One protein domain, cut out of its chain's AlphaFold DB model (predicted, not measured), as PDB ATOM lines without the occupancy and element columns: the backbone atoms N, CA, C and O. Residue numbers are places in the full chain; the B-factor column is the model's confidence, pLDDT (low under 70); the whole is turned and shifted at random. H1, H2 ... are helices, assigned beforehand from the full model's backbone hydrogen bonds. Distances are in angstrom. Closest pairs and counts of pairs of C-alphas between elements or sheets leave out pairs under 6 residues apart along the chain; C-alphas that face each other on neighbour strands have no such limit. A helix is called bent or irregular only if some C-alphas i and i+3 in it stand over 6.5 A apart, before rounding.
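AT A GLANCE: This is residues 161 to 291 of the 373 residues of an uncharacterized protein of Pyxidicoccus fallax (UniProt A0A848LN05). A cluster of helices has H2 and H3 near its middle: the first arm of the bent helix H4 packs on H2, H6 packs on H3, and the second arm of H4 runs beside H6 and comes close to the last residue of H2. H1 packs steeply on residues 213 to 217 of H2, and a long loop within residues 173 to 206 reaches out to Pro 191 at the end of the longest axis, with the short H5 toward the other end. The printed part has 131 residues with six named helices, H1 to H6 in chain order, and no named strand; its class is all helix. It is compact, with a radius of gyration of the C-alphas of 15.0 A, and elongated, spanning 50 by 31 by 27 A.

HOW THE PARTS SIT: The longest helix, H4, residues 248 to 267, was assigned as one helix by its hydrogen bonds but is bent: C-alphas 257 and 260 are 6.9 A apart. Its arms, H4a, residues 248 to 257, and H4b, residues 260 to 267, stand at a steep tilt of 58 degrees. H4a touches residues 207 to 211 of H2, residues 207 to 218, at a shallow tilt of 30 degrees, the same way; their closest C-alphas, Glu 207 and Ala 250, are 4.3 A apart. H4b is close to but not clearly touching H6, residues 279 to 290, at a shallow tilt of 23 degrees, opposite ways; the closest C-alphas are those of Val 263 and Leu 286, 6.8 A apart. Residues 281 to 286 of H6 touch H3, residues 227 to 238, the same way, at a shallow tilt of 32 degrees, only just short of steep; the closest C-alphas, Asn 234 and Leu 282, are 5.0 A apart. H2 and H3 are near each other, with 7 pairs of C-alphas within 10 A. H1, residues 162 to 172, touches residues 213 to 217 of H2 at a steep tilt of 54 degrees, opposite ways, with C-alphas 166 and 216 closest at 6.1 A; H1 and H6 are apart. H5, residues 270 to 273, meets H4b only through their link. Every O i to N i+4 pair is within hydrogen-bond range in H3, H4a, H4b and H6, against 5 of 7 in H1 and 7 of 8 in H2; H5 is too short for such a pair.

IN THESE COORDINATES: H4a is 14.1 A long from first to last C-alpha and H4b 10.6 A. H1 measures 16.0 A from C-alpha 162 at (25.132, -18.718, 47.247), H2 17.5 A, H3 16.5 A, H5 5.4 A, and H6 16.6 A to C-alpha 290 at (17.678, 0.282, 29.709).

THE WHOLE: The two C-alphas farthest apart, those of Pro 191 and Glu 271, are 49.7 A apart. The link from H1 to H2 is long, 34 residues; within it residues 181 to 182 pair antiparallel with residues 199 to 200. The printed part has no cut. Its mean pLDDT is 83.7; residues 175 to 177 and 191 to 206 are under 70.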
ATOM      1  N   ASP A 161      26.265 -23.295  47.704       91.94
ATOM      2  CA  ASP A 161      26.018 -22.217  48.663       91.94
ATOM      3  C   ASP A 161      26.166 -20.842  47.974       91.94
ATOM      4  O   ASP A 161      27.283 -20.493  47.562       91.94
ATOM      5  N   PRO A 162      25.088 -20.033  47.880       89.56
ATOM      6  CA  PRO A 162      25.132 -18.718  47.247       89.56
ATOM      7  C   PRO A 162      26.171 -17.779  47.859       89.56
ATOM      8  O   PRO A 162      26.756 -16.982  47.133       89.56
ATOM      9  N   LYS A 163      26.439 -17.871  49.169       91.31
ATOM     10  CA  LYS A 163      27.419 -17.004  49.842       91.31
ATOM     11  C   LYS A 163      28.841 -17.354  49.444       91.31
ATOM     12  O   LYS A 163      29.640 -16.465  49.168       91.31
ATOM     13  N   LYS A 164      29.155 -18.651  49.363       93.94
ATOM     14  CA  LYS A 164      30.465 -19.116  48.884       93.94
ATOM     15  C   LYS A 164      30.660 -18.793  47.411       93.94
ATOM     16  O   LYS A 164      31.731 -18.332  47.034       93.94
ATOM     17  N   ARG A 165      29.624 -18.993  46.591       93.81
ATOM     18  CA  ARG A 165      29.658 -18.624  45.172       93.81
ATOM     19  C   ARG A 165      29.884 -17.123  44.996       93.81
ATOM     20  O   ARG A 165      30.708 -16.730  44.178       93.81
ATOM     21  N   TRP A 166      29.200 -16.298  45.789       92.25
ATOM     22  CA  TRP A 166      29.395 -14.851  45.774       92.25
ATOM     23  C   TRP A 166      30.812 -14.457  46.195       92.25
ATOM     24  O   TRP A 166      31.452 -13.682  45.492       92.25
ATOM     25  N   ALA A 167      31.339 -15.037  47.277       92.62
ATOM     26  CA  ALA A 167      32.711 -14.789  47.720       92.62
ATOM     27  C   ALA A 167      33.750 -15.132  46.637       92.62
ATOM     28  O   ALA A 167      34.716 -14.393  46.470       92.62
ATOM     29  N   GLU A 168      33.532 -16.206  45.874       92.25
ATOM     30  CA  GLU A 168      34.397 -16.586  44.752       92.25
ATOM     31  C   GLU A 168      34.319 -15.572  43.599       92.25
ATOM     32  O   GLU A 168      35.342 -15.110  43.100       92.25
ATOM     33  N   LEU A 169      33.108 -15.160  43.212       91.25
ATOM     34  CA  LEU A 169      32.883 -14.165  42.158       91.25
ATOM     35  C   LEU A 169      33.436 -12.781  42.520       91.25
ATOM     36  O   LEU A 169      33.932 -12.068  41.650       91.25
ATOM     37  N   GLN A 170      33.411 -12.407  43.801       90.44
ATOM     38  CA  GLN A 170      33.976 -11.142  44.279       90.44
ATOM     39  C   GLN A 170      35.486 -11.029  44.058       90.44
ATOM     40  O   GLN A 170      36.008  -9.917  44.032       90.44
ATOM     41  N   ARG A 171      36.191 -12.150  43.876       89.50
ATOM     42  CA  ARG A 171      37.630 -12.151  43.585       89.50
ATOM     43  C   ARG A 171      37.949 -11.525  42.228       89.50
ATOM     44  O   ARG A 171      39.058 -11.048  42.046       89.50
ATOM     45  N   PHE A 172      36.975 -11.490  41.318       88.62
ATOM     46  CA  PHE A 172      37.070 -10.868  39.995       88.62
ATOM     47  C   PHE A 172      36.755  -9.366  40.010       88.62
ATOM     48  O   PHE A 172      36.596  -8.766  38.948       88.62
ATOM     49  N   LEU A 173      36.618  -8.758  41.191       87.12
ATOM     50  CA  LEU A 173      36.361  -7.330  41.337       87.12
ATOM     51  C   LEU A 173      37.649  -6.578  41.670       87.12
ATOM     52  O   LEU A 173      38.445  -7.016  42.499       87.12
ATOM     53  N   ASP A 174      37.825  -5.416  41.049       79.69
ATOM     54  CA  ASP A 174      38.929  -4.506  41.345       79.69
ATOM     55  C   ASP A 174      38.707  -3.746  42.670       79.69
ATOM     56  O   ASP A 174      37.589  -3.642  43.187       79.69
ATOM     57  N   ILE A 175      39.772  -3.141  43.204       69.56
ATOM     58  CA  ILE A 175      39.758  -2.301  44.408       69.56
ATOM     59  C   ILE A 175      38.767  -1.134  44.279       69.56
ATOM     60  O   ILE A 175      38.195  -0.689  45.274       69.56
ATOM     61  N   HIS A 176      38.531  -0.663  43.049       68.38
ATOM     62  CA  HIS A 176      37.586   0.404  42.724       68.38
ATOM     63  C   HIS A 176      36.147  -0.092  42.504       68.38
ATOM     64  O   HIS A 176      35.286   0.680  42.089       68.38
ATOM     65  N   SER A 177      35.861  -1.350  42.864       69.62
ATOM     66  CA  SER A 177      34.523  -1.959  42.889       69.62
ATOM     67  C   SER A 177      33.866  -2.192  41.516       69.62
ATOM     68  O   SER A 177      32.655  -2.394  41.448       69.62
ATOM     69  N   GLY A 178      34.657  -2.186  40.440       81.81
ATOM     70  CA  GLY A 178      34.284  -2.655  39.099       81.81
ATOM     71  C   GLY A 178      34.818  -4.059  38.804       81.81
ATOM     72  O   GLY A 178      35.384  -4.703  39.691       81.81
ATOM     73  N   PHE A 179      34.667  -4.539  37.569       85.56
ATOM     74  CA  PHE A 179      35.298  -5.800  37.173       85.56
ATOM     75  C   PHE A 179      36.811  -5.603  37.046       85.56
ATOM     76  O   PHE A 179      37.284  -4.586  36.539       85.56
ATOM     77  N   GLN A 180      37.591  -6.590  37.484       81.31
ATOM     78  CA  GLN A 180      39.027  -6.593  37.243       81.31
ATOM     79  C   GLN A 180      39.285  -6.534  35.734       81.31
ATOM     80  O   GLN A 180      38.631  -7.218  34.946       81.31
ATOM     81  N   THR A 181      40.249  -5.705  35.326       77.00
ATOM     82  CA  THR A 181      40.581  -5.438  33.919       77.00
ATOM     83  C   THR A 181      42.073  -5.658  33.628       77.00
ATOM     84  O   THR A 181      42.942  -5.459  34.480       77.00
ATOM     85  N   TRP A 182      42.393  -6.075  32.402       78.06
ATOM     86  CA  TRP A 182      43.741  -6.133  31.848       78.06
ATOM     87  C   TRP A 182      43.865  -5.092  30.737       78.06
ATOM     88  O   TRP A 182      42.955  -4.882  29.944       78.06
ATOM     89  N   THR A 183      45.023  -4.453  30.619       77.44
ATOM     90  CA  THR A 183      45.275  -3.578  29.469       77.44
ATOM     91  C   THR A 183      45.499  -4.429  28.211       77.44
ATOM     92  O   THR A 183      46.022  -5.544  28.332       77.44
ATOM     93  N   PRO A 184      45.192  -3.922  26.999       77.12
ATOM     94  CA  PRO A 184      45.477  -4.610  25.739       77.12
ATOM     95  C   PRO A 184      46.917  -5.131  25.646       77.12
ATOM     96  O   PRO A 184      47.158  -6.222  25.147       77.12
ATOM     97  N   MET A 185      47.882  -4.396  26.199       78.38
ATOM     98  CA  MET A 185      49.279  -4.826  26.258       78.38
ATOM     99  C   MET A 185      49.477  -6.089  27.116       78.38
ATOM    100  O   MET A 185      50.169  -7.012  26.697       78.38
ATOM    101  N   LYS A 186      48.854  -6.174  28.303       79.06
ATOM    102  CA  LYS A 186      48.986  -7.343  29.197       79.06
ATOM    103  C   LYS A 186      48.445  -8.623  28.558       79.06
ATOM    104  O   LYS A 186      49.007  -9.691  28.781       79.06
ATOM    105  N   VAL A 187      47.392  -8.510  27.749       78.94
ATOM    106  CA  VAL A 187      46.808  -9.638  27.001       78.94
ATOM    107  C   VAL A 187      47.492  -9.888  25.649       78.94
ATOM    108  O   VAL A 187      47.080 -10.785  24.924       78.94
ATOM    109  N   GLY A 188      48.544  -9.133  25.299       79.50
ATOM    110  CA  GLY A 188      49.305  -9.303  24.051       79.50
ATOM    111  C   GLY A 188      48.641  -8.713  22.801       79.50
ATOM    112  O   GLY A 188      49.043  -9.031  21.687       79.50
ATOM    113  N   LEU A 189      47.626  -7.862  22.961       78.75
ATOM    114  CA  LEU A 189      46.892  -7.227  21.863       78.75
ATOM    115  C   LEU A 189      47.455  -5.864  21.442       78.75
ATOM    116  O   LEU A 189      47.060  -5.374  20.393       78.75
ATOM    117  N   ALA A 190      48.323  -5.223  22.234       76.88
ATOM    118  CA  ALA A 190      48.899  -3.915  21.900       76.88
ATOM    119  C   ALA A 190      50.417  -3.854  22.152       76.88
ATOM    120  O   ALA A 190      50.888  -4.425  23.137       76.88
ATOM    121  N   PRO A 191      51.184  -3.133  21.305       66.06
ATOM    122  CA  PRO A 191      52.650  -3.111  21.365       66.06
ATOM    123  C   PRO A 191      53.205  -2.312  22.546       66.06
ATOM    124  O   PRO A 191      54.362  -2.476  22.924       66.06
ATOM    125  N   LYS A 192      52.417  -1.383  23.096       67.62
ATOM    126  CA  LYS A 192      52.835  -0.485  24.175       67.62
ATOM    127  C   LYS A 192      51.723  -0.294  25.192       67.62
ATOM    128  O   LYS A 192      50.548  -0.530  24.915       67.62
ATOM    129  N   TRP A 193      52.142   0.143  26.372       57.62
ATOM    130  CA  TRP A 193      51.284   0.407  27.511       57.62
ATOM    131  C   TRP A 193      50.308   1.560  27.224       57.62
ATOM    132  O   TRP A 193      50.751   2.680  26.987       57.62
ATOM    133  N   ASP A 194      49.003   1.292  27.298       58.72
ATOM    134  CA  ASP A 194      47.923   2.288  27.236       58.72
ATOM    135  C   ASP A 194      47.221   2.317  28.603       58.72
ATOM    136  O   ASP A 194      46.545   1.358  28.978       58.72
ATOM    137  N   TRP A 195      47.443   3.381  29.385       51.50
ATOM    138  CA  TRP A 195      46.826   3.549  30.713       51.50
ATOM    139  C   TRP A 195      45.329   3.858  30.626       51.50
ATOM    140  O   TRP A 195      44.608   3.649  31.598       51.50
ATOM    141  N   ASN A 196      44.868   4.366  29.483       52.66
ATOM    142  CA  ASN A 196      43.504   4.849  29.307       52.66
ATOM    143  C   ASN A 196      42.575   3.764  28.763       52.66
ATOM    144  O   ASN A 196      41.362   3.970  28.700       52.66
ATOM    145  N   ARG A 197      43.128   2.615  28.357       61.38
ATOM    146  CA  ARG A 197      42.363   1.497  27.812       61.38
ATOM    147  C   ARG A 197      42.608   0.247  28.620       61.38
ATOM    148  O   ARG A 197      43.623  -0.433  28.492       61.38
ATOM    149  N   SER A 198      41.607  -0.061  29.419       56.62
ATOM    150  CA  SER A 198      41.490  -1.318  30.126       56.62
ATOM    151  C   SER A 198      40.412  -2.150  29.445       56.62
ATOM    152  O   SER A 198      39.324  -1.654  29.167       56.62
ATOM    153  N   VAL A 199      40.720  -3.409  29.162       58.09
ATOM    154  CA  VAL A 199      39.741  -4.420  28.764       58.09
ATOM    155  C   VAL A 199      39.385  -5.176  30.033       58.09
ATOM    156  O   VAL A 199      40.271  -5.616  30.757       58.09
ATOM    157  N   VAL A 200      38.108  -5.311  30.352       53.03
ATOM    158  CA  VAL A 200      37.667  -6.159  31.458       53.03
ATOM    159  C   VAL A 200      38.223  -7.564  31.241       53.03
ATOM    160  O   VAL A 200      38.196  -8.086  30.127       53.03
ATOM    161  N   VAL A 201      38.793  -8.168  32.293       50.59
ATOM    162  CA  VAL A 201      39.252  -9.570  32.297       50.59
ATOM    163  C   VAL A 201      38.042 -10.443  32.398       50.59
ATOM    164  O   VAL A 201      37.840 -11.212  33.336       50.59
ATOM    165  N   VAL A 202      37.192 -10.286  31.413       50.03
ATOM    166  CA  VAL A 202      36.171 -11.225  31.165       50.03
ATOM    167  C   VAL A 202      36.302 -11.460  29.606       50.03
ATOM    168  O   VAL A 202      35.811 -10.706  28.775       50.03
ATOM    169  N   ARG A 203      37.042 -12.548  29.252       57.50
ATOM    170  CA  ARG A 203      37.248 -13.221  27.941       57.50
ATOM    171  C   ARG A 203      35.959 -13.710  27.230       57.50
ATOM    172  O   ARG A 203      34.993 -14.138  27.831       57.50
ATOM    173  N   HIS A 204      36.005 -13.781  25.902       42.88
ATOM    174  CA  HIS A 204      34.992 -14.308  24.961       42.88
ATOM    175  C   HIS A 204      34.121 -15.528  25.358       42.88
ATOM    176  O   HIS A 204      33.021 -15.679  24.829       42.88
ATOM    177  N   ASP A 205      34.548 -16.403  26.267       54.84
ATOM    178  CA  ASP A 205      33.811 -17.594  26.697       54.84
ATOM    179  C   ASP A 205      32.899 -17.360  27.911       54.84
ATOM    180  O   ASP A 205      32.578 -18.291  28.646       54.84
ATOM    181  N   GLN A 206      32.462 -16.122  28.132       63.28
ATOM    182  CA  GLN A 206      31.861 -15.678  29.391       63.28
ATOM    183  C   GLN A 206      30.539 -14.953  29.262       63.28
ATOM    184  O   GLN A 206      30.103 -14.244  30.172       63.28
ATOM    185  N   GLU A 207      29.826 -15.226  28.181       73.69
ATOM    186  CA  GLU A 207      28.385 -14.996  28.167       73.69
ATOM    187  C   GLU A 207      27.725 -15.545  29.447       73.69
ATOM    188  O   GLU A 207      26.808 -14.933  29.993       73.69
ATOM    189  N   TRP A 208      28.252 -16.655  29.982       83.06
ATOM    190  CA  TRP A 208      27.820 -17.203  31.264       83.06
ATOM    191  C   TRP A 208      28.172 -16.306  32.462       83.06
ATOM    192  O   TRP A 208      27.363 -16.218  33.381       83.06
ATOM    193  N   PHE A 209      29.330 -15.633  32.477       86.44
ATOM    194  CA  PHE A 209      29.839 -14.950  33.669       86.44
ATOM    195  C   PHE A 209      28.972 -13.761  34.067       86.44
ATOM    196  O   PHE A 209      28.600 -13.688  35.231       86.44
ATOM    197  N   ILE A 210      28.600 -12.861  33.136       86.94
ATOM    198  CA  ILE A 210      27.735 -11.705  33.471       86.94
ATOM    199  C   ILE A 210      26.460 -12.196  34.140       86.94
ATOM    200  O   ILE A 210      26.050 -11.701  35.192       86.94
ATOM    201  N   ARG A 211      25.839 -13.198  33.518       89.31
ATOM    202  CA  ARG A 211      24.604 -13.777  34.012       89.31
ATOM    203  C   ARG A 211      24.803 -14.375  35.402       89.31
ATOM    204  O   ARG A 211      24.111 -13.973  36.330       89.31
ATOM    205  N   THR A 212      25.774 -15.273  35.566       91.00
ATOM    206  CA  THR A 212      26.063 -15.928  36.847       91.00
ATOM    207  C   THR A 212      26.432 -14.928  37.939       91.00
ATOM    208  O   THR A 212      25.983 -15.085  39.074       91.00
ATOM    209  N   PHE A 213      27.200 -13.887  37.612       92.19
ATOM    210  CA  PHE A 213      27.594 -12.833  38.537       92.19
ATOM    211  C   PHE A 213      26.372 -12.116  39.109       92.19
ATOM    212  O   PHE A 213      26.153 -12.123  40.322       92.19
ATOM    213  N   TYR A 214      25.539 -11.551  38.237       92.81
ATOM    214  CA  TYR A 214      24.388 -10.772  38.669       92.81
ATOM    215  C   TYR A 214      23.264 -11.627  39.255       92.81
ATOM    216  O   TYR A 214      22.627 -11.191  40.206       92.81
ATOM    217  N   GLU A 215      23.027 -12.844  38.754       92.69
ATOM    218  CA  GLU A 215      22.074 -13.773  39.373       92.69
ATOM    219  C   GLU A 215      22.518 -14.153  40.794       92.69
ATOM    220  O   GLU A 215      21.702 -14.172  41.715       92.69
ATOM    221  N   THR A 216      23.818 -14.397  41.000       93.56
ATOM    222  CA  THR A 216      24.354 -14.703  42.335       93.56
ATOM    223  C   THR A 216      24.266 -13.493  43.265       93.56
ATOM    224  O   THR A 216      23.956 -13.669  44.443       93.56
ATOM    225  N   TRP A 217      24.491 -12.282  42.746       92.56
ATOM    226  CA  TRP A 217      24.321 -11.034  43.490       92.56
ATOM    227  C   TRP A 217      22.854 -10.783  43.873       92.56
ATOM    228  O   TRP A 217      22.555 -10.528  45.036       92.56
ATOM    229  N   LEU A 218      21.917 -10.946  42.930       93.00
ATOM    230  CA  LEU A 218      20.468 -10.839  43.166       93.00
ATOM    231  C   LEU A 218      19.973 -11.841  44.219       93.00
ATOM    232  O   LEU A 218      19.018 -11.556  44.942       93.00
ATOM    233  N   ALA A 219      20.630 -12.999  44.316       92.12
ATOM    234  CA  ALA A 219      20.347 -14.020  45.315       92.12
ATOM    235  C   ALA A 219      20.871 -13.684  46.727       92.12
ATOM    236  O   ALA A 219      20.651 -14.489  47.629       92.12
ATOM    237  N   GLN A 220      21.535 -12.536  46.938       90.12
ATOM    238  CA  GLN A 220      21.962 -12.045  48.256       90.12
ATOM    239  C   GLN A 220      20.977 -10.982  48.780       90.12
ATOM    240  O   GLN A 220      21.057  -9.819  48.375       90.12
ATOM    241  N   PRO A 221      20.051 -11.315  49.699       83.19
ATOM    242  CA  PRO A 221      19.141 -10.328  50.277       83.19
ATOM    243  C   PRO A 221      19.874  -9.151  50.933       83.19
ATOM    244  O   PRO A 221      19.487  -8.006  50.723       83.19
ATOM    245  N   GLU A 222      20.960  -9.432  51.655       87.38
ATOM    246  CA  GLU A 222      21.766  -8.443  52.377       87.38
ATOM    247  C   GLU A 222      22.562  -7.494  51.470       87.38
ATOM    248  O   GLU A 222      22.973  -6.423  51.917       87.38
ATOM    249  N   ALA A 223      22.781  -7.849  50.199       84.75
ATOM    250  CA  ALA A 223      23.538  -6.999  49.284       84.75
ATOM    251  C   ALA A 223      22.796  -5.696  48.958       84.75
ATOM    252  O   ALA A 223      23.419  -4.678  48.667       84.75
ATOM    253  N   PHE A 224      21.468  -5.698  49.060       84.31
ATOM    254  CA  PHE A 224      20.661  -4.509  48.805       84.31
ATOM    255  C   PHE A 224      20.664  -3.525  49.971       84.31
ATOM    256  O   PHE A 224      20.503  -2.335  49.735       84.31
ATOM    257  N   ASP A 225      20.900  -4.003  51.194       85.31
ATOM    258  CA  ASP A 225      20.921  -3.169  52.400       85.31
ATOM    259  C   ASP A 225      22.312  -2.548  52.663       85.31
ATOM    260  O   ASP A 225      22.494  -1.790  53.617       85.31
ATOM    261  N   SER A 226      23.318  -2.861  51.835       88.75
ATOM    262  CA  SER A 226      24.705  -2.424  52.019       88.75
ATOM    263  C   SER A 226      25.131  -1.387  50.978       88.75
ATOM    264  O   SER A 226      25.250  -1.693  49.792       88.75
ATOM    265  N   GLU A 227      25.494  -0.179  51.423       90.44
ATOM    266  CA  GLU A 227      26.059   0.866  50.549       90.44
ATOM    267  C   GLU A 227      27.293   0.370  49.775       90.44
ATOM    268  O   GLU A 227      27.481   0.699  48.601       90.44
ATOM    269  N   LYS A 228      28.116  -0.476  50.406       90.94
ATOM    270  CA  LYS A 228      29.299  -1.080  49.782       90.94
ATOM    271  C   LYS A 228      28.923  -1.958  48.587       90.94
ATOM    272  O   LYS A 228      29.584  -1.908  47.555       90.94
ATOM    273  N   GLU A 229      27.874  -2.761  48.722       91.19
ATOM    274  CA  GLU A 229      27.391  -3.642  47.654       91.19
ATOM    275  C   GLU A 229      26.671  -2.861  46.553       91.19
ATOM    276  O   GLU A 229      26.893  -3.139  45.380       91.19
ATOM    277  N   LEU A 230      25.906  -1.819  46.891       92.06
ATOM    278  CA  LEU A 230      25.327  -0.912  45.890       92.06
ATOM    279  C   LEU A 230      26.411  -0.151  45.111       92.06
ATOM    280  O   LEU A 230      26.293   0.051  43.900       92.06
ATOM    281  N   THR A 231      27.507   0.217  45.780       92.06
ATOM    282  CA  THR A 231      28.684   0.813  45.133       92.06
ATOM    283  C   THR A 231      29.365  -0.168  44.184       92.06
ATOM    284  O   THR A 231      29.700   0.208  43.060       92.06
ATOM    285  N   ARG A 232      29.503  -1.437  44.590       91.50
ATOM    286  CA  ARG A 232      29.998  -2.520  43.723       91.50
ATOM    287  C   ARG A 232      29.099  -2.767  42.527       91.50
ATOM    288  O   ARG A 232      29.595  -2.852  41.409       91.50
ATOM    289  N   LEU A 233      27.787  -2.813  42.738       93.00
ATOM    290  CA  LEU A 233      26.822  -2.943  41.656       93.00
ATOM    291  C   LEU A 233      27.003  -1.812  40.638       93.00
ATOM    292  O   LEU A 233      27.107  -2.081  39.446       93.00
ATOM    293  N   ASN A 234      27.080  -0.561  41.100       93.06
ATOM    294  CA  ASN A 234      27.287   0.592  40.228       93.06
ATOM    295  C   ASN A 234      28.601   0.495  39.432       93.06
ATOM    296  O   ASN A 234      28.600   0.756  38.231       93.06
ATOM    297  N   GLY A 235      29.706   0.093  40.071       90.69
ATOM    298  CA  GLY A 235      30.983  -0.134  39.386       90.69
ATOM    299  C   GLY A 235      30.873  -1.211  38.304       90.69
ATOM    300  O   GLY A 235      31.177  -0.953  37.143       90.69
ATOM    301  N   CYS A 236      30.327  -2.379  38.647       90.94
ATOM    302  CA  CYS A 236      30.154  -3.490  37.707       90.94
ATOM    303  C   CYS A 236      29.210  -3.138  36.547       90.94
ATOM    304  O   CYS A 236      29.470  -3.508  35.406       90.94
ATOM    305  N   LEU A 237      28.120  -2.405  36.809       92.00
ATOM    306  CA  LEU A 237      27.201  -1.943  35.762       92.00
ATOM    307  C   LEU A 237      27.904  -1.010  34.776       92.00
ATOM    308  O   LEU A 237      27.717  -1.156  33.573       92.00
ATOM    309  N   ARG A 238      28.734  -0.079  35.256       88.12
ATOM    310  CA  ARG A 238      29.521   0.803  34.379       88.12
ATOM    311  C   ARG A 238      30.509   0.027  33.513       88.12
ATOM    312  O   ARG A 238      30.740   0.419  32.375       88.12
ATOM    313  N   ASP A 239      31.027  -1.077  34.037       85.19
ATOM    314  CA  ASP A 239      31.952  -1.951  33.326       85.19
ATOM    315  C   ASP A 239      31.250  -3.009  32.463       85.19
ATOM    316  O   ASP A 239      31.934  -3.767  31.781       85.19
ATOM    317  N   THR A 240      29.914  -3.085  32.452       87.50
ATOM    318  CA  THR A 240      29.129  -4.036  31.637       87.50
ATOM    319  C   THR A 240      28.788  -3.431  30.275       87.50
ATOM    320  O   THR A 240      27.627  -3.248  29.931       87.50
ATOM    321  N   ASP A 241      29.799  -3.068  29.487       82.38
ATOM    322  CA  ASP A 241      29.623  -2.460  28.166       82.38
ATOM    323  C   ASP A 241      30.590  -3.045  27.120       82.38
ATOM    324  O   ASP A 241      31.567  -3.731  27.411       82.38
ATOM    325  N   ARG A 242      30.333  -2.772  25.845       78.12
ATOM    326  CA  ARG A 242      31.157  -3.244  24.735       78.12
ATOM    327  C   ARG A 242      32.543  -2.602  24.728       78.12
ATOM    328  O   ARG A 242      33.509  -3.233  24.315       78.12
ATOM    329  N   TRP A 243      32.656  -1.362  25.207       72.81
ATOM    330  CA  TRP A 243      33.938  -0.653  25.319       72.81
ATOM    331  C   TRP A 243      34.875  -1.260  26.355       72.81
ATOM    332  O   TRP A 243      36.088  -1.102  26.252       72.81
ATOM    333  N   THR A 244      34.317  -1.978  27.322       74.12
ATOM    334  CA  THR A 244      35.073  -2.713  28.325       74.12
ATOM    335  C   THR A 244      35.321  -4.166  27.919       74.12
ATOM    336  O   THR A 244      35.963  -4.883  28.670       74.12
ATOM    337  N   GLY A 245      34.934  -4.596  26.711       72.38
ATOM    338  CA  GLY A 245      35.301  -5.906  26.150       72.38
ATOM    339  C   GLY A 245      34.215  -6.979  26.223       72.38
ATOM    340  O   GLY A 245      34.482  -8.132  25.897       72.38
ATOM    341  N   TRP A 246      32.987  -6.627  26.616       78.94
ATOM    342  CA  TRP A 246      31.880  -7.582  26.619       78.94
ATOM    343  C   TRP A 246      31.310  -7.816  25.223       78.94
ATOM    344  O   TRP A 246      31.061  -6.878  24.457       78.94
ATOM    345  N   THR A 247      31.030  -9.083  24.913       76.19
ATOM    346  CA  THR A 247      30.469  -9.459  23.616       76.19
ATOM    347  C   THR A 247      29.019  -8.973  23.469       76.19
ATOM    348  O   THR A 247      28.272  -8.893  24.452       76.19
ATOM    349  N   PRO A 248      28.556  -8.685  22.236       78.69
ATOM    350  CA  PRO A 248      27.170  -8.286  21.995       78.69
ATOM    351  C   PRO A 248      26.139  -9.306  22.502       78.69
ATOM    352  O   PRO A 248      25.082  -8.919  22.998       78.69
ATOM    353  N   SER A 249      26.448 -10.600  22.402       79.56
ATOM    354  CA  SER A 249      25.611 -11.694  22.899       79.56
ATOM    355  C   SER A 249      25.495 -11.688  24.424       79.56
ATOM    356  O   SER A 249      24.381 -11.766  24.942       79.56
ATOM    357  N   ALA A 250      26.603 -11.509  25.152       82.69
ATOM    358  CA  ALA A 250      26.585 -11.411  26.610       82.69
ATOM    359  C   ALA A 250      25.758 -10.202  27.082       82.69
ATOM    360  O   ALA A 250      24.917 -10.325  27.975       82.69
ATOM    361  N   LEU A 251      25.927  -9.047  26.426       86.38
ATOM    362  CA  LEU A 251      25.151  -7.839  26.717       86.38
ATOM    363  C   LEU A 251      23.661  -8.008  26.387       86.38
ATOM    364  O   LEU A 251      22.807  -7.502  27.116       86.38
ATOM    365  N   ALA A 252      23.326  -8.737  25.318       86.06
ATOM    366  CA  ALA A 252      21.941  -9.056  24.983       86.06
ATOM    367  C   ALA A 252      21.289  -9.935  26.062       86.06
ATOM    368  O   ALA A 252      20.175  -9.640  26.498       86.06
ATOM    369  N   VAL A 253      21.995 -10.968  26.542       88.06
ATOM    370  CA  VAL A 253      21.541 -11.821  27.654       88.06
ATOM    371  C   VAL A 253      21.348 -10.997  28.924       88.06
ATOM    372  O   VAL A 253      20.291 -11.083  29.549       88.06
ATOM    373  N   PHE A 254      22.320 -10.154  29.276       91.19
ATOM    374  CA  PHE A 254      22.235  -9.264  30.432       91.19
ATOM    375  C   PHE A 254      20.993  -8.365  30.381       91.19
ATOM    376  O   PHE A 254      20.181  -8.381  31.309       91.19
ATOM    377  N   ARG A 255      20.805  -7.627  29.279       91.81
ATOM    378  CA  ARG A 255      19.677  -6.697  29.110       91.81
ATOM    379  C   ARG A 255      18.327  -7.407  29.132       91.81
ATOM    380  O   ARG A 255      17.379  -6.876  29.700       91.81
ATOM    381  N   ALA A 256      18.236  -8.588  28.522       91.44
ATOM    382  CA  ALA A 256      16.975  -9.310  28.395       91.44
ATOM    383  C   ALA A 256      16.588 -10.093  29.659       91.44
ATOM    384  O   ALA A 256      15.408 -10.153  29.992       91.44
ATOM    385  N   GLN A 257      17.552 -10.716  30.344       91.81
ATOM    386  CA  GLN A 257      17.268 -11.709  31.389       91.81
ATOM    387  C   GLN A 257      17.560 -11.208  32.804       91.81
ATOM    388  O   GLN A 257      16.897 -11.629  33.747       91.81
ATOM    389  N   VAL A 258      18.540 -10.318  32.969       93.62
ATOM    390  CA  VAL A 258      19.102  -9.984  34.286       93.62
ATOM    391  C   VAL A 258      18.750  -8.560  34.704       93.62
ATOM    392  O   VAL A 258      18.256  -8.335  35.810       93.62
ATOM    393  N   LEU A 259      18.972  -7.591  33.813       95.44
ATOM    394  CA  LEU A 259      18.759  -6.171  34.079       95.44
ATOM    395  C   LEU A 259      17.352  -5.854  34.626       95.44
ATOM    396  O   LEU A 259      17.280  -5.095  35.594       95.44
ATOM    397  N   PRO A 260      16.242  -6.432  34.109       96.06
ATOM    398  CA  PRO A 260      14.910  -6.138  34.639       96.06
ATOM    399  C   PRO A 260      14.767  -6.490  36.124       96.06
ATOM    400  O   PRO A 260      14.171  -5.725  36.882       96.06
ATOM    401  N   ALA A 261      15.361  -7.608  36.554       95.38
ATOM    402  CA  ALA A 261      15.329  -8.042  37.946       95.38
ATOM    403  C   ALA A 261      16.160  -7.117  38.849       95.38
ATOM    404  O   ALA A 261      15.708  -6.768  39.940       95.38
ATOM    405  N   ILE A 262      17.334  -6.668  38.385       95.12
ATOM    406  CA  ILE A 262      18.154  -5.687  39.114       95.12
ATOM    407  C   ILE A 262      17.371  -4.387  39.295       95.12
ATOM    408  O   ILE A 262      17.247  -3.907  40.419       95.12
ATOM    409  N   VAL A 263      16.805  -3.843  38.213       95.50
ATOM    410  CA  VAL A 263      16.041  -2.586  38.249       95.50
ATOM    411  C   VAL A 263      14.871  -2.695  39.218       95.50
ATOM    412  O   VAL A 263      14.735  -1.858  40.105       95.50
ATOM    413  N   GLN A 264      14.056  -3.746  39.094       94.56
ATOM    414  CA  GLN A 264      12.910  -3.958  39.975       94.56
ATOM    415  C   GLN A 264      13.337  -4.008  41.447       94.56
ATOM    416  O   GLN A 264      12.685  -3.422  42.312       94.56
ATOM    417  N   ARG A 265      14.432  -4.716  41.742       92.00
ATOM    418  CA  ARG A 265      14.900  -4.912  43.112       92.00
ATOM    419  C   ARG A 265      15.526  -3.650  43.701       92.00
ATOM    420  O   ARG A 265      15.285  -3.384  44.874       92.00
ATOM    421  N   VAL A 266      16.263  -2.877  42.902       92.12
ATOM    422  CA  VAL A 266      16.807  -1.570  43.297       92.12
ATOM    423  C   VAL A 266      15.669  -0.584  43.555       92.12
ATOM    424  O   VAL A 266      15.608  -0.028  44.644       92.12
ATOM    425  N   GLU A 267      14.710  -0.432  42.638       91.88
ATOM    426  CA  GLU A 267      13.565   0.479  42.826       91.88
ATOM    427  C   GLU A 267      12.747   0.154  44.081       91.88
ATOM    428  O   GLU A 267      12.339   1.060  44.808       91.88
ATOM    429  N   ALA A 268      12.575  -1.131  44.407       91.81
ATOM    430  CA  ALA A 268      11.900  -1.550  45.635       91.81
ATOM    431  C   ALA A 268      12.596  -1.070  46.928       91.81
ATOM    432  O   ALA A 268      11.982  -1.108  47.993       91.81
ATOM    433  N   GLN A 269      13.858  -0.630  46.855       89.88
ATOM    434  CA  GLN A 269      14.620  -0.084  47.983       89.88
ATOM    435  C   GLN A 269      14.783   1.441  47.949       89.88
ATOM    436  O   GLN A 269      15.478   2.005  48.796       89.88
ATOM    437  N   ARG A 270      14.143   2.129  46.997       89.69
ATOM    438  CA  ARG A 270      14.342   3.563  46.762       89.69
ATOM    439  C   ARG A 270      14.166   4.418  48.011       89.69
ATOM    440  O   ARG A 270      15.039   5.222  48.320       89.69
ATOM    441  N   GLU A 271      13.076   4.227  48.747       90.06
ATOM    442  CA  GLU A 271      12.782   5.027  49.943       90.06
ATOM    443  C   GLU A 271      13.862   4.895  51.026       90.06
ATOM    444  O   GLU A 271      14.137   5.856  51.738       90.06
ATOM    445  N   ARG A 272      14.515   3.728  51.127       87.56
ATOM    446  CA  ARG A 272      15.560   3.476  52.129       87.56
ATOM    447  C   ARG A 272      16.921   4.046  51.748       87.56
ATOM    448  O   ARG A 272      17.728   4.318  52.632       87.56
ATOM    449  N   HIS A 273      17.205   4.167  50.452       89.69
ATOM    450  CA  HIS A 273      18.567   4.395  49.961       89.69
ATOM    451  C   HIS A 273      18.732   5.636  49.088       89.69
ATOM    452  O   HIS A 273      19.856   5.931  48.692       89.69
ATOM    453  N   GLN A 274      17.665   6.395  48.823       87.06
ATOM    454  CA  GLN A 274      17.745   7.606  47.997       87.06
ATOM    455  C   GLN A 274      18.712   8.676  48.529       87.06
ATOM    456  O   GLN A 274      19.216   9.472  47.743       87.06
ATOM    457  N   GLU A 275      18.998   8.666  49.834       89.75
ATOM    458  CA  GLU A 275      19.951   9.574  50.485       89.75
ATOM    459  C   GLU A 275      21.416   9.104  50.371       89.75
ATOM    460  O   GLU A 275      22.336   9.849  50.709       89.75
ATOM    461  N   LEU A 276      21.670   7.870  49.910       90.81
ATOM    462  CA  LEU A 276      23.034   7.371  49.726       90.81
ATOM    463  C   LEU A 276      23.714   8.086  48.557       90.81
ATOM    464  O   LEU A 276      23.140   8.239  47.478       90.81
ATOM    465  N   LEU A 277      24.997   8.419  48.722       90.31
ATOM    466  CA  LEU A 277      25.780   9.122  47.699       90.31
ATOM    467  C   LEU A 277      25.852   8.360  46.369       90.31
ATOM    468  O   LEU A 277      25.909   8.975  45.304       90.31
ATOM    469  N   VAL A 278      25.848   7.026  46.414       90.19
ATOM    470  CA  VAL A 278      25.909   6.176  45.217       90.19
ATOM    471  C   VAL A 278      24.591   6.130  44.439       90.19
ATOM    472  O   VAL A 278      24.591   5.791  43.257       90.19
ATOM    473  N   TRP A 279      23.470   6.496  45.064       92.88
ATOM    474  CA  TRP A 279      22.136   6.292  44.503       92.88
ATOM    475  C   TRP A 279      21.917   6.978  43.144       92.88
ATOM    476  O   TRP A 279      21.505   6.291  42.203       92.88
ATOM    477  N   PRO A 280      22.251   8.273  42.951       93.50
ATOM    478  CA  PRO A 280      22.076   8.925  41.652       93.50
ATOM    479  C   PRO A 280      22.930   8.292  40.545       93.50
ATOM    480  O   PRO A 280      22.507   8.221  39.391       93.50
ATOM    481  N   TRP A 281      24.127   7.811  40.891       93.38
ATOM    482  CA  TRP A 281      25.038   7.160  39.949       93.38
ATOM    483  C   TRP A 281      24.526   5.787  39.530       93.38
ATOM    484  O   TRP A 281      24.507   5.489  38.338       93.38
ATOM    485  N   LEU A 282      24.032   5.006  40.492       94.06
ATOM    486  CA  LEU A 282      23.426   3.706  40.233       94.06
ATOM    487  C   LEU A 282      22.198   3.838  39.322       94.06
ATOM    488  O   LEU A 282      22.085   3.124  38.328       94.06
ATOM    489  N   GLN A 283      21.316   4.796  39.618       94.25
ATOM    490  CA  GLN A 283      20.138   5.101  38.800       94.25
ATOM    491  C   GLN A 283      20.518   5.473  37.366       94.25
ATOM    492  O   GLN A 283      19.938   4.968  36.404       94.25
ATOM    493  N   LYS A 284      21.551   6.308  37.211       94.25
ATOM    494  CA  LYS A 284      22.085   6.664  35.897       94.25
ATOM    495  C   LYS A 284      22.613   5.439  35.144       94.25
ATOM    496  O   LYS A 284      22.269   5.276  33.977       94.25
ATOM    497  N   ALA A 285      23.401   4.582  35.793       93.00
ATOM    498  CA  ALA A 285      23.954   3.379  35.168       93.00
ATOM    499  C   ALA A 285      22.848   2.406  34.716       93.00
ATOM    500  O   ALA A 285      22.893   1.884  33.604       93.00
ATOM    501  N   LEU A 286      21.814   2.203  35.541       95.06
ATOM    502  CA  LEU A 286      20.653   1.382  35.181       95.06
ATOM    503  C   LEU A 286      19.892   1.969  33.984       95.06
ATOM    504  O   LEU A 286      19.606   1.247  33.028       95.06
ATOM    505  N   ALA A 287      19.625   3.277  33.996       92.94
ATOM    506  CA  ALA A 287      18.938   3.957  32.902       92.94
ATOM    507  C   ALA A 287      19.727   3.894  31.581       92.94
ATOM    508  O   ALA A 287      19.137   3.726  30.514       92.94
ATOM    509  N   GLU A 288      21.058   3.991  31.636       91.31
ATOM    510  CA  GLU A 288      21.930   3.851  30.464       91.31
ATOM    511  C   GLU A 288      21.829   2.460  29.825       91.31
ATOM    512  O   GLU A 288      21.819   2.366  28.597       91.31
ATOM    513  N   HIS A 289      21.673   1.403  30.629       90.62
ATOM    514  CA  HIS A 289      21.492   0.031  30.138       90.62
ATOM    515  C   HIS A 289      20.081  -0.282  29.640       90.62
ATOM    516  O   HIS A 289      19.919  -1.153  28.785       90.62
ATOM    517  N   GLN A 290      19.066   0.405  30.166       89.62
ATOM    518  CA  GLN A 290      17.678   0.282  29.709       89.62
ATOM    519  C   GLN A 290      17.403   1.073  28.427       89.62
ATOM    520  O   GLN A 290      16.490   0.732  27.672       89.62
ATOM    521  N   ALA A 291      18.159   2.145  28.189       86.31
ATOM    522  CA  ALA A 291      18.023   2.935  26.980       86.31
ATOM    523  C   ALA A 291      18.336   2.079  25.738       86.31
ATOM    524  O   ALA A 291      19.232   1.231  25.775       86.31
TER     525      ALA A 291